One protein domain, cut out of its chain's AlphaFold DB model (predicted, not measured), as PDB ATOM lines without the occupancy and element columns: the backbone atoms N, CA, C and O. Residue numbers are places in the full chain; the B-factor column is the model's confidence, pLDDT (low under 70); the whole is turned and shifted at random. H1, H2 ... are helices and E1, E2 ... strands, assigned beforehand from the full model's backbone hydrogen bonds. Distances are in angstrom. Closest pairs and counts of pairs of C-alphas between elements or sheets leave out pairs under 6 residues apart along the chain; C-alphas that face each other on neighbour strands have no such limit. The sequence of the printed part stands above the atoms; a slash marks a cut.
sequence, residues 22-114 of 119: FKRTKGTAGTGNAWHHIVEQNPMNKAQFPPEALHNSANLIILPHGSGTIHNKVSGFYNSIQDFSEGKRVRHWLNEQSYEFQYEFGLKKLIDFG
ATOM      1  N   PHE A  22     306.261  70.535 246.334       97.00
ATOM      2  CA  PHE A  22     305.833  69.662 245.242       97.00
ATOM      3  C   PHE A  22     306.202  70.248 243.869       97.00
ATOM      4  O   PHE A  22     306.860  69.582 243.076       97.00
ATOM      5  N   LYS A  23     305.852  71.513 243.587       96.44
ATOM      6  CA  LYS A  23     306.142  72.152 242.288       96.44
ATOM      7  C   LYS A  23     307.632  72.343 242.021       96.44
ATOM      8  O   LYS A  23     308.036  72.279 240.865       96.44
ATOM      9  N   ARG A  24     308.459  72.581 243.046       96.75
ATOM     10  CA  ARG A  24     309.921  72.649 242.867       96.75
ATOM     11  C   ARG A  24     310.493  71.319 242.382       96.75
ATOM     12  O   ARG A  24     311.409  71.331 241.570       96.75
ATOM     13  N   THR A  25     309.937  70.203 242.850       95.56
ATOM     14  CA  THR A  25     310.395  68.860 242.475       95.56
ATOM     15  C   THR A  25     309.760  68.357 241.178       95.56
ATOM     16  O   THR A  25     310.446  67.777 240.343       95.56
ATOM     17  N   LYS A  26     308.453  68.575 240.987       94.81
ATOM     18  CA  LYS A  26     307.680  68.049 239.848       94.81
ATOM     19  C   LYS A  26     307.571  69.007 238.664       94.81
ATOM     20  O   LYS A  26     307.179  68.587 237.581       94.81
ATOM     21  N   GLY A  27     307.911  70.278 238.856       96.19
ATOM     22  CA  GLY A  27     307.770  71.322 237.849       96.19
ATOM     23  C   GLY A  27     306.356  71.901 237.749       96.19
ATOM     24  O   GLY A  27     305.451  71.632 238.549       96.19
ATOM     25  N   THR A  28     306.170  72.761 236.747       95.62
ATOM     26  CA  THR A  28     304.852  73.308 236.407       95.62
ATOM     27  C   THR A  28     304.007  72.244 235.700       95.62
ATOM     28  O   THR A  28     304.536  71.280 235.159       95.62
ATOM     29  N   ALA A  29     302.685  72.425 235.662       95.56
ATOM     30  CA  ALA A  29     301.790  71.516 234.937       95.56
ATOM     31  C   ALA A  29     301.947  71.591 233.398       95.56
ATOM     32  O   ALA A  29     301.318  70.823 232.673       95.56
ATOM     33  N   GLY A  30     302.766  72.522 232.896       96.25
ATOM     34  CA  GLY A  30     302.895  72.844 231.477       96.25
ATOM     35  C   GLY A  30     301.846  73.845 230.974       96.25
ATOM     36  O   GLY A  30     300.827  74.105 231.618       96.25
ATOM     37  N   THR A  31     302.115  74.439 229.811       96.56
ATOM     38  CA  THR A  31     301.225  75.411 229.157       96.56
ATOM     39  C   THR A  31     299.853  74.799 228.876       96.56
ATOM     40  O   THR A  31     299.762  73.704 228.330       96.56
ATOM     41  N   GLY A  32     298.784  75.518 229.227       96.38
ATOM     42  CA  GLY A  32     297.405  75.063 229.016       96.38
ATOM     43  C   GLY A  32     296.904  74.034 230.035       96.38
ATOM     44  O   GLY A  32     295.787  73.546 229.891       96.38
ATOM     45  N   ASN A  33     297.683  73.730 231.076       97.38
ATOM     46  CA  ASN A  33     297.333  72.760 232.110       97.38
ATOM     47  C   ASN A  33     297.459  73.347 233.523       97.38
ATOM     48  O   ASN A  33     298.098  74.377 233.745       97.38
ATOM     49  N   ALA A  34     296.864  72.659 234.497       97.06
ATOM     50  CA  ALA A  34     296.992  72.952 235.917       97.06
ATOM     51  C   ALA A  34     297.173  71.666 236.729       97.06
ATOM     52  O   ALA A  34     296.628  70.615 236.393       97.06
ATOM     53  N   TRP A  35     297.908  71.782 237.833       97.50
ATOM     54  CA  TRP A  35     297.934  70.771 238.882       97.50
ATOM     55  C   TRP A  35     296.609  70.815 239.644       97.50
ATOM     56  O   TRP A  35     296.295  71.809 240.303       97.50
ATOM     57  N   HIS A  36     295.843  69.740 239.558       97.50
ATOM     58  CA  HIS A  36     294.580  69.558 240.248       97.50
ATOM     59  C   HIS A  36     294.776  68.671 241.471       97.50
ATOM     60  O   HIS A  36     295.382  67.606 241.370       97.50
ATOM     61  N   HIS A  37     294.250  69.107 242.611       97.75
ATOM     62  CA  HIS A  37     294.173  68.270 243.801       97.75
ATOM     63  C   HIS A  37     292.847  67.506 243.780       97.75
ATOM     64  O   HIS A  37     291.800  68.150 243.726       97.75
ATOM     65  N   ILE A  38     292.886  66.174 243.854       97.00
ATOM     66  CA  ILE A  38     291.678  65.336 243.937       97.00
ATOM     67  C   ILE A  38     290.943  65.635 245.257       97.00
ATOM     68  O   ILE A  38     289.754  65.952 245.248       97.00
ATOM     69  N   VAL A  39     291.680  65.636 246.372       97.69
ATOM     70  CA  VAL A  39     291.276  66.202 247.666       97.69
ATOM     71  C   VAL A  39     291.816  67.622 247.773       97.69
ATOM     72  O   VAL A  39     293.027  67.828 247.875       97.69
ATOM     73  N   GLU A  40     290.923  68.614 247.750       97.38
ATOM     74  CA  GLU A  40     291.291  70.030 247.691       97.38
ATOM     75  C   GLU A  40     292.169  70.484 248.870       97.38
ATOM     76  O   GLU A  40     291.896  70.195 250.031       97.38
ATOM     77  N   GLN A  41     293.152  71.343 248.595       96.56
ATOM     78  CA  GLN A  41     293.979  72.007 249.612       96.56
ATOM     79  C   GLN A  41     293.329  73.281 250.208       96.56
ATOM     80  O   GLN A  41     294.003  74.296 250.434       96.56
ATOM     81  N   ASN A  42     292.008  73.283 250.398       95.25
ATOM     82  CA  ASN A  42     291.278  74.435 250.939       95.25
ATOM     83  C   ASN A  42     291.551  74.627 252.454       95.25
ATOM     84  O   ASN A  42     292.097  73.723 253.090       95.25
ATOM     85  N   PRO A  43     291.221  75.789 253.059       95.94
ATOM     86  CA  PRO A  43     291.560  76.065 254.460       95.94
ATOM     87  C   PRO A  43     291.039  75.025 255.458       95.94
ATOM     88  O   PRO A  43     291.735  74.711 256.418       95.94
ATOM     89  N   MET A  44     289.851  74.465 255.215       95.12
ATOM     90  CA  MET A  44     289.264  73.449 256.089       95.12
ATOM     91  C   MET A  44     290.045  72.133 255.993       95.12
ATOM     92  O   MET A  44     290.438  71.572 257.008       95.12
ATOM     93  N   ASN A  45     290.362  71.677 254.782       96.12
ATOM     94  CA  ASN A  45     291.173  70.475 254.586       96.12
ATOM     95  C   ASN A  45     292.608  70.642 255.100       96.12
ATOM     96  O   ASN A  45     293.147  69.713 255.687       96.12
ATOM     97  N   LYS A  46     293.209  71.832 254.973       96.06
ATOM     98  CA  LYS A  46     294.524  72.145 255.565       96.06
ATOM     99  C   LYS A  46     294.532  72.086 257.094       96.06
ATOM    100  O   LYS A  46     295.582  71.843 257.676       96.06
ATOM    101  N   ALA A  47     293.392  72.328 257.740       95.31
ATOM    102  CA  ALA A  47     293.254  72.190 259.188       95.31
ATOM    103  C   ALA A  47     293.002  70.733 259.622       95.31
ATOM    104  O   ALA A  47     293.307  70.377 260.757       95.31
ATOM    105  N   GLN A  48     292.447  69.901 258.734       93.50
ATOM    106  CA  GLN A  48     292.062  68.516 259.030       93.50
ATOM    107  C   GLN A  48     293.125  67.482 258.647       93.50
ATOM    108  O   GLN A  48     293.248  66.456 259.317       93.50
ATOM    109  N   PHE A  49     293.881  67.726 257.577       93.50
ATOM    110  CA  PHE A  49     294.813  66.765 256.997       93.50
ATOM    111  C   PHE A  49     296.247  67.295 257.023       93.50
ATOM    112  O   PHE A  49     296.467  68.488 256.788       93.50
ATOM    113  N   PRO A  50     297.241  66.425 257.279       94.06
ATOM    114  CA  PRO A  50     298.635  66.832 257.224       94.06
ATOM    115  C   PRO A  50     299.015  67.249 255.791       94.06
ATOM    116  O   PRO A  50     298.462  66.702 254.828       94.06
ATOM    117  N   PRO A  51     299.970  68.181 255.618       94.19
ATOM    118  CA  PRO A  51     300.408  68.630 254.298       94.19
ATOM    119  C   PRO A  51     300.792  67.485 253.354       94.19
ATOM    120  O   PRO A  51     300.449  67.528 252.177       94.19
ATOM    121  N   GLU A  52     301.422  66.433 253.872       92.56
ATOM    122  CA  GLU A  52     301.879  65.263 253.119       92.56
ATOM    123  C   GLU A  52     300.719  64.446 252.529       92.56
ATOM    124  O   GLU A  52     300.870  63.830 251.474       92.56
ATOM    125  N   ALA A  53     299.542  64.464 253.164       92.12
ATOM    126  CA  ALA A  53     298.338  63.835 252.620       92.12
ATOM    127  C   ALA A  53     297.733  64.661 251.474       92.12
ATOM    128  O   ALA A  53     297.163  64.103 250.543       92.12
ATOM    129  N   LEU A  54     297.879  65.988 251.506       95.50
ATOM    130  CA  LEU A  54     297.352  66.876 250.467       95.50
ATOM    131  C   LEU A  54     298.310  67.027 249.282       95.50
ATOM    132  O   LEU A  54     297.868  67.143 248.139       95.50
ATOM    133  N   HIS A  55     299.614  67.040 249.539       96.69
ATOM    134  CA  HIS A  55     300.652  67.327 248.558       96.69
ATOM    135  C   HIS A  55     301.485  66.076 248.290       96.69
ATOM    136  O   HIS A  55     302.625  65.972 248.730       96.69
ATOM    137  N   ASN A  56     300.923  65.122 247.554       93.44
ATOM    138  CA  ASN A  56     301.631  63.926 247.104       93.44
ATOM    139  C   ASN A  56     301.226  63.552 245.676       93.44
ATOM    140  O   ASN A  56     300.226  64.041 245.148       93.44
ATOM    141  N   SER A  57     302.009  62.673 245.055       91.00
ATOM    142  CA  SER A  57     301.802  62.242 243.668       91.00
ATOM    143  C   SER A  57     300.523  61.435 243.417       91.00
ATOM    144  O   SER A  57     300.147  61.291 242.261       91.00
ATOM    145  N   ALA A  58     299.850  60.914 244.449       91.69
ATOM    146  CA  ALA A  58     298.563  60.228 244.287       91.69
ATOM    147  C   ALA A  58     297.361  61.181 244.354       91.69
ATOM    148  O   ALA A  58     296.309  60.874 243.795       91.69
ATOM    149  N   ASN A  59     297.502  62.331 245.021       95.81
ATOM    150  CA  ASN A  59     296.453  63.346 245.146       95.81
ATOM    151  C   ASN A  59     296.547  64.460 244.090       95.81
ATOM    152  O   ASN A  59     295.610  65.245 243.940       95.81
ATOM    153  N   LEU A  60     297.667  64.555 243.371       95.44
ATOM    154  CA  LEU A  60     297.942  65.607 242.395       95.44
ATOM    155  C   LEU A  60     298.034  65.053 240.979       95.44
ATOM    156  O   LEU A  60     298.909  64.249 240.673       95.44
ATOM    157  N   ILE A  61     297.175  65.559 240.098       94.81
ATOM    158  CA  ILE A  61     297.138  65.187 238.679       94.81
ATOM    159  C   ILE A  61     297.206  66.426 237.789       94.81
ATOM    160  O   ILE A  61     296.835  67.526 238.200       94.81
ATOM    161  N   ILE A  62     297.666  66.263 236.552       95.31
ATOM    162  CA  ILE A  62     297.664  67.334 235.550       95.31
ATOM    163  C   ILE A  62     296.335  67.300 234.800       95.31
ATOM    164  O   ILE A  62     295.948  66.259 234.275       95.31
ATOM    165  N   LEU A  63     295.655  68.445 234.716       95.69
ATOM    166  CA  LEU A  63     294.422  68.601 233.945       95.69
ATOM    167  C   LEU A  63     294.512  69.777 232.965       95.69
ATOM    168  O   LEU A  63     295.045  70.826 233.340       95.69
ATOM    169  N   PRO A  64     293.893  69.669 231.773       96.56
ATOM    170  CA  PRO A  64     293.667  70.812 230.896       96.56
ATOM    171  C   PRO A  64     292.974  71.959 231.633       96.56
ATOM    172  O   PRO A  64     291.950  71.764 232.298       96.56
ATOM    173  N   HIS A  65     293.505  73.170 231.489       95.44
ATOM    174  CA  HIS A  65     293.057  74.381 232.168       95.44
ATOM    175  C   HIS A  65     292.554  75.426 231.165       95.44
ATOM    176  O   HIS A  65     293.214  75.725 230.176       95.44
ATOM    177  N   GLY A  66     291.404  76.037 231.450       94.38
ATOM    178  CA  GLY A  66     290.797  77.069 230.611       94.38
ATOM    179  C   GLY A  66     289.277  76.947 230.586       94.38
ATOM    180  O   GLY A  66     288.709  76.050 231.204       94.38
ATOM    181  N   SER A  67     288.600  77.849 229.875       95.44
ATOM    182  CA  SER A  67     287.142  77.770 229.716       95.44
ATOM    183  C   SER A  67     286.736  76.446 229.058       95.44
ATOM    184  O   SER A  67     287.329  76.041 228.060       95.44
ATOM    185  N   GLY A  68     285.755  75.752 229.638       93.69
ATOM    186  CA  GLY A  68     285.218  74.496 229.104       93.69
ATOM    187  C   GLY A  68     286.092  73.254 229.316       93.69
ATOM    188  O   GLY A  68     285.639  72.144 229.018       93.69
ATOM    189  N   THR A  69     287.304  73.396 229.863       96.62
ATOM    190  CA  THR A  69     288.164  72.251 230.174       96.62
ATOM    191  C   THR A  69     287.668  71.483 231.395       96.62
ATOM    192  O   THR A  69     286.868  71.978 232.192       96.62
ATOM    193  N   ILE A  70     288.174  70.262 231.582       96.75
ATOM    194  CA  ILE A  70     287.817  69.437 232.739       96.75
ATOM    195  C   ILE A  70     288.128  70.124 234.073       96.75
ATOM    196  O   ILE A  70     287.279  70.111 234.963       96.75
ATOM    197  N   HIS A  71     289.278  70.800 234.194       97.25
ATOM    198  CA  HIS A  71     289.619  71.547 235.406       97.25
ATOM    199  C   HIS A  71     288.571  72.629 235.716       97.25
ATOM    200  O   HIS A  71     288.174  72.815 236.869       97.25
ATOM    201  N   ASN A  72     288.080  73.332 234.691       96.94
ATOM    202  CA  ASN A  72     287.036  74.342 234.848       96.94
ATOM    203  C   ASN A  72     285.676  73.727 235.219       96.94
ATOM    204  O   ASN A  72     285.018  74.235 236.127       96.94
ATOM    205  N   LYS A  73     285.296  72.605 234.596       98.06
ATOM    206  CA  LYS A  73     284.046  71.885 234.891       98.06
ATOM    207  C   LYS A  73     283.990  71.378 236.334       98.06
ATOM    208  O   LYS A  73     283.035  71.687 237.046       98.06
ATOM    209  N   VAL A  74     285.030  70.677 236.796       97.69
ATOM    210  CA  VAL A  74     285.078  70.154 238.174       97.69
ATOM    211  C   VAL A  74     285.110  71.285 239.206       97.69
ATOM    212  O   VAL A  74     284.372  71.246 240.190       97.69
ATOM    213  N   SER A  75     285.857  72.361 238.933       96.88
ATOM    214  CA  SER A  75     285.877  73.551 239.796       96.88
ATOM    215  C   SER A  75     284.498  74.209 239.900       96.88
ATOM    216  O   SER A  75     284.101  74.653 240.981       96.88
ATOM    217  N   GLY A  76     283.765  74.276 238.783       97.88
ATOM    218  CA  GLY A  76     282.394  74.776 238.731       97.88
ATOM    219  C   GLY A  76     281.435  73.909 239.546       97.88
ATOM    220  O   GLY A  76     280.684  74.434 240.366       97.88
ATOM    221  N   PHE A  77     281.530  72.585 239.409       98.44
ATOM    222  CA  PHE A  77     280.736  71.642 240.195       98.44
ATOM    223  C   PHE A  77     280.978  71.798 241.702       98.44
ATOM    224  O   PHE A  77     280.027  71.963 242.463       98.44
ATOM    225  N   TYR A  78     282.236  71.874 242.140       98.19
ATOM    226  CA  TYR A  78     282.576  72.108 243.548       98.19
ATOM    227  C   TYR A  78     282.111  73.466 244.092       98.19
ATOM    228  O   TYR A  78     282.004  73.639 245.308       98.19
ATOM    229  N   ASN A  79     281.847  74.439 243.219       98.06
ATOM    230  CA  ASN A  79     281.275  75.737 243.576       98.06
ATOM    231  C   ASN A  79     279.740  75.769 243.565       98.06
ATOM    232  O   ASN A  79     279.164  76.735 244.064       98.06
ATOM    233  N   SER A  80     279.091  74.754 243.000       98.44
ATOM    234  CA  SER A  80     277.635  74.668 242.914       98.44
ATOM    235  C   SER A  80     277.013  74.144 244.210       98.44
ATOM    236  O   SER A  80     277.705  73.569 245.052       98.44
ATOM    237  N   ILE A  81     275.705  74.342 244.356       98.50
ATOM    238  CA  ILE A  81     274.869  73.675 245.358       98.50
ATOM    239  C   ILE A  81     274.137  72.545 244.632       98.50
ATOM    240  O   ILE A  81     273.651  72.750 243.522       98.50
ATOM    241  N   GLN A  82     274.104  71.364 245.239       98.25
ATOM    242  CA  GLN A  82     273.458  70.166 244.710       98.25
ATOM    243  C   GLN A  82     272.441  69.655 245.734       98.25
ATOM    244  O   GLN A  82     272.559  69.950 246.921       98.25
ATOM    245  N   ASP A  83     271.473  68.848 245.304       97.88
ATOM    246  CA  ASP A  83     270.418  68.349 246.200       97.88
ATOM    247  C   ASP A  83     270.987  67.569 247.398       97.88
ATOM    248  O   ASP A  83     270.509  67.701 248.522       97.88
ATOM    249  N   PHE A  84     272.069  66.811 247.181       97.00
ATOM    250  CA  PHE A  84     272.748  66.051 248.234       97.00
ATOM    251  C   PHE A  84     273.593  66.913 249.182       97.00
ATOM    252  O   PHE A  84     274.033  66.414 250.211       97.00
ATOM    253  N   SER A  85     273.887  68.172 248.834       97.50
ATOM    254  CA  SER A  85     274.825  69.007 249.594       97.50
ATOM    255  C   SER A  85     274.149  69.863 250.665       97.50
ATOM    256  O   SER A  85     274.780  70.775 251.197       97.50
ATOM    257  N   GLU A  86     272.879  69.588 250.983       95.62
ATOM    258  CA  GLU A  86     272.141  70.190 252.106       95.62
ATOM    259  C   GLU A  86     272.188  71.732 252.103       95.62
ATOM    260  O   GLU A  86     272.384  72.386 253.126       95.62
ATOM    261  N   GLY A  87     272.076  72.336 250.915       97.75
ATOM    262  CA  GLY A  87     272.135  73.793 250.740       97.75
ATOM    263  C   GLY A  87     273.539  74.408 250.833       97.75
ATOM    264  O   GLY A  87     273.696  75.613 250.635       97.75
ATOM    265  N   LYS A  88     274.585  73.613 251.087       98.00
ATOM    266  CA  LYS A  88     275.991  74.044 251.055       98.00
ATOM    267  C   LYS A  88     276.539  73.935 249.635       98.00
ATOM    268  O   LYS A  88     276.068  73.127 248.837       98.00
ATOM    269  N   ARG A  89     277.597  74.690 249.310       98.38
ATOM    270  CA  ARG A  89     278.389  74.368 248.107       98.38
ATOM    271  C   ARG A  89     278.967  72.965 248.260       98.38
ATOM    272  O   ARG A  89     279.383  72.616 249.366       98.38
ATOM    273  N   VAL A  90     279.081  72.211 247.169       98.56
ATOM    274  CA  VAL A  90     279.609  70.837 247.196       98.56
ATOM    275  C   VAL A  90     280.945  70.759 247.933       98.56
ATOM    276  O   VAL A  90     281.094  69.897 248.785       98.56
ATOM    277  N   ARG A  91     281.883  71.692 247.704       98.00
ATOM    278  CA  ARG A  91     283.167  71.708 248.436       98.00
ATOM    279  C   ARG A  91     283.015  71.831 249.953       98.00
ATOM    280  O   ARG A  91     283.796  71.259 250.694       98.00
ATOM    281  N   HIS A  92     282.027  72.589 250.429       97.75
ATOM    282  CA  HIS A  92     281.821  72.796 251.863       97.75
ATOM    283  C   HIS A  92     281.194  71.565 252.509       97.75
ATOM    284  O   HIS A  92     281.639  71.167 253.576       97.75
ATOM    285  N   TRP A  93     280.232  70.935 251.833       98.19
ATOM    286  CA  TRP A  93     279.696  69.636 252.241       98.19
ATOM    287  C   TRP A  93     280.776  68.540 252.226       98.19
ATOM    288  O   TRP A  93     280.879  67.746 253.157       98.19
ATOM    289  N   LEU A  94     281.630  68.536 251.199       97.88
ATOM    290  CA  LEU A  94     282.687  67.541 251.030       97.88
ATOM    291  C   LEU A  94     283.769  67.652 252.114       97.88
ATOM    292  O   LEU A  94     284.277  66.633 252.569       97.88
ATOM    293  N   ASN A  95     284.066  68.868 252.584       95.56
ATOM    294  CA  ASN A  95     285.024  69.103 253.668       95.56
ATOM    295  C   ASN A  95     284.633  68.455 255.005       95.56
ATOM    296  O   ASN A  95     285.489  68.320 255.872       95.56
ATOM    297  N   GLU A  96     283.365  68.086 255.197       95.12
ATOM    298  CA  GLU A  96     282.876  67.409 256.409       95.12
ATOM    299  C   GLU A  96     283.098  65.886 256.351       95.12
ATOM    300  O   GLU A  96     282.862  65.183 257.332       95.12
ATOM    301  N   GLN A  97     283.557  65.375 255.206       96.19
ATOM    302  CA  GLN A  97     283.755  63.952 254.942       96.19
ATOM    303  C   GLN A  97     285.216  63.530 255.164       96.19
ATOM    304  O   GLN A  97     286.131  64.361 255.167       96.19
ATOM    305  N   SER A  98     285.451  62.220 255.313       96.06
ATOM    306  CA  SER A  98     286.807  61.674 255.459       96.06
ATOM    307  C   SER A  98     287.643  61.871 254.195       96.06
ATOM    308  O   SER A  98     287.095  61.981 253.100       96.06
ATOM    309  N   TYR A  99     288.972  61.872 254.333       94.88
ATOM    310  CA  TYR A  99     289.889  62.018 253.201       94.88
ATOM    311  C   TYR A  99     289.586  61.012 252.081       94.88
ATOM    312  O   TYR A  99     289.512  61.390 250.917       94.88
ATOM    313  N   GLU A 100     289.357  59.747 252.439       94.62
ATOM    314  CA  GLU A 100     289.073  58.652 251.509       94.62
ATOM    315  C   GLU A 100     287.795  58.929 250.720       94.62
ATOM    316  O   GLU A 100     287.790  58.834 249.495       94.62
ATOM    317  N   PHE A 101     286.738  59.373 251.408       96.38
ATOM    318  CA  PHE A 101     285.497  59.754 250.748       96.38
ATOM    319  C   PHE A 101     285.710  60.937 249.799       96.38
ATOM    320  O   PHE A 101     285.229  60.914 248.669       96.38
ATOM    321  N   GLN A 102     286.447  61.967 250.229       98.19
ATOM    322  CA  GLN A 102     286.760  63.109 249.367       98.19
ATOM    323  C   GLN A 102     287.546  62.679 248.123       98.19
ATOM    324  O   GLN A 102     287.271  63.158 247.023       98.19
ATOM    325  N   TYR A 103     288.490  61.752 248.291       96.19
ATOM    326  CA  TYR A 103     289.329  61.231 247.222       96.19
ATOM    327  C   TYR A 103     288.515  60.429 246.200       96.19
ATOM    328  O   TYR A 103     288.548  60.730 245.005       96.19
ATOM    329  N   GLU A 104     287.719  59.463 246.663       96.19
ATOM    330  CA  GLU A 104     286.830  58.660 245.815       96.19
ATOM    331  C   GLU A 104     285.798  59.531 245.093       96.19
ATOM    332  O   GLU A 104     285.575  59.382 243.887       96.19
ATOM    333  N   PHE A 105     285.202  60.487 245.808       97.56
ATOM    334  CA  PHE A 105     284.262  61.441 245.232       97.56
ATOM    335  C   PHE A 105     284.927  62.278 244.135       97.56
ATOM    336  O   PHE A 105     284.366  62.419 243.045       97.56
ATOM    337  N   GLY A 106     286.135  62.790 244.384       97.31
ATOM    338  CA  GLY A 106     286.901  63.564 243.413       97.31
ATOM    339  C   GLY A 106     287.255  62.766 242.163       97.31
ATOM    340  O   GLY A 106     286.981  63.230 241.055       97.31
ATOM    341  N   LEU A 107     287.760  61.538 242.318       95.62
ATOM    342  CA  LEU A 107     288.019  60.628 241.197       95.62
ATOM    343  C   LEU A 107     286.753  60.374 240.379       95.62
ATOM    344  O   LEU A 107     286.766  60.503 239.154       95.62
ATOM    345  N   LYS A 108     285.634  60.078 241.048       96.06
ATOM    346  CA  LYS A 108     284.358  59.876 240.368       96.06
ATOM    347  C   LYS A 108     283.928  61.119 239.588       96.06
ATOM    348  O   LYS A 108     283.489  60.992 238.450       96.06
ATOM    349  N   LYS A 109     284.040  62.319 240.165       97.38
ATOM    350  CA  LYS A 109     283.691  63.565 239.462       97.38
ATOM    351  C   LYS A 109     284.604  63.830 238.270       97.38
ATOM    352  O   LYS A 109     284.106  64.263 237.236       97.38
ATOM    353  N   LEU A 110     285.899  63.543 238.375       96.19
ATOM    354  CA  LEU A 110     286.822  63.637 237.245       96.19
ATOM    355  C   LEU A 110     286.396  62.703 236.106       96.19
ATOM    356  O   LEU A 110     286.276  63.159 234.970       96.19
ATOM    357  N   ILE A 111     286.091  61.438 236.411       94.81
ATOM    358  CA  ILE A 111     285.592  60.458 235.432       94.81
ATOM    359  C   ILE A 111     284.277  60.935 234.802       94.81
ATOM    360  O   ILE A 111     284.153  60.948 233.579       94.81
ATOM    361  N   ASP A 112     283.323  61.407 235.612       95.69
ATOM    362  CA  ASP A 112     282.038  61.928 235.129       95.69
ATOM    363  C   ASP A 112     282.223  63.147 234.188       95.69
ATOM    364  O   ASP A 112     281.404  63.375 233.298       95.69
ATOM    365  N   PHE A 113     283.312  63.917 234.335       95.88
ATOM    366  CA  PHE A 113     283.681  65.021 233.434       95.88
ATOM    367  C   PHE A 113     284.610  64.625 232.276       95.88
ATOM    368  O   PHE A 113     285.074  65.504 231.540       95.88
ATOM    369  N   GLY A 114     284.832  63.327 232.069       91.25
ATOM    370  CA  GLY A 114     285.572  62.783 230.933       91.25
ATOM    371  C   GLY A 114     287.068  62.601 231.173       91.25
ATOM    372  O   GLY A 114     287.825  62.519 230.208       91.25
TER     373      GLY A 114
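AT A GLANCE: This is residues 22 to 114 of the 119 residues of an uncharacterized protein of Roseivirga misakiensis (UniProt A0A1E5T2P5). A two-stranded antiparallel ribbon, E1 and E2, has H4 packed on it through residues 70 to 75, and the longest helix, H6, runs along one broad side of the body. H1 lies at one end of the long axis and the link from H4 to H5 loops out at the other, while H2 and H3 make a small corner away from H4. The printed part has 93 residues, with six named helices and two named strands in the order H1 E1 H2 H3 E2 H4 H5 H6; the class is mostly helix. It is compact, with a radius of gyration of the C-alphas of 13.2 A and spans of 38 by 32 by 19 A.

IN THESE COORDINATES: H1, residues 22 to 26, begins at C-alpha 22 (305.833, 69.662, 245.242). E1, residues 33 to 37, is 12.9 A long. H2 is residues 43 to 48 and H3 residues 51 to 54. E2, residues 60 to 64, is 13.3 A long. H4, residues 70 to 79, is 14.1 A long and begins at C-alpha 70 (287.817, 69.437, 232.739). H5 is residues 90 to 94. H6, residues 99 to 112, is 19.7 A long and ends at C-alpha 112 (282.038, 61.928, 235.129).

HOW THE PARTS SIT: E1 and E2 are antiparallel at 144 degrees, with N 34 and O 63 within hydrogen-bond range at 2.8 A. The closest C-alphas of E2 and H4, Leu 63 and His 71, are 5.8 A apart. H4 and H5 touch, closest at the C-alphas of Tyr 78 and Val 90, 4.9 A. H6 only just touches H4, with 3 pairs of C-alphas within 8 A, through residues 109 to 110 alone; the closest, Val 74 and Leu 110, are 6.8 A apart, at a steep tilt of 54 degrees, opposite ways. H2 and H3 are close but not clearly touching, closest at the C-alphas of Lys 46 and Leu 54, 7.9 A. H1 and H6 are apart. Every O i to N i+4 pair is within hydrogen-bond range in H1, H2, H4, H5 and H6; H3 is too short for one.

THE WHOLE: The C-alphas farthest apart, Thr 25 and Asp 83, are 40.2 A apart. The printed part has no cut and no long link. Mean pLDDT of the printed part is 96.2, and no printed residue is under 70.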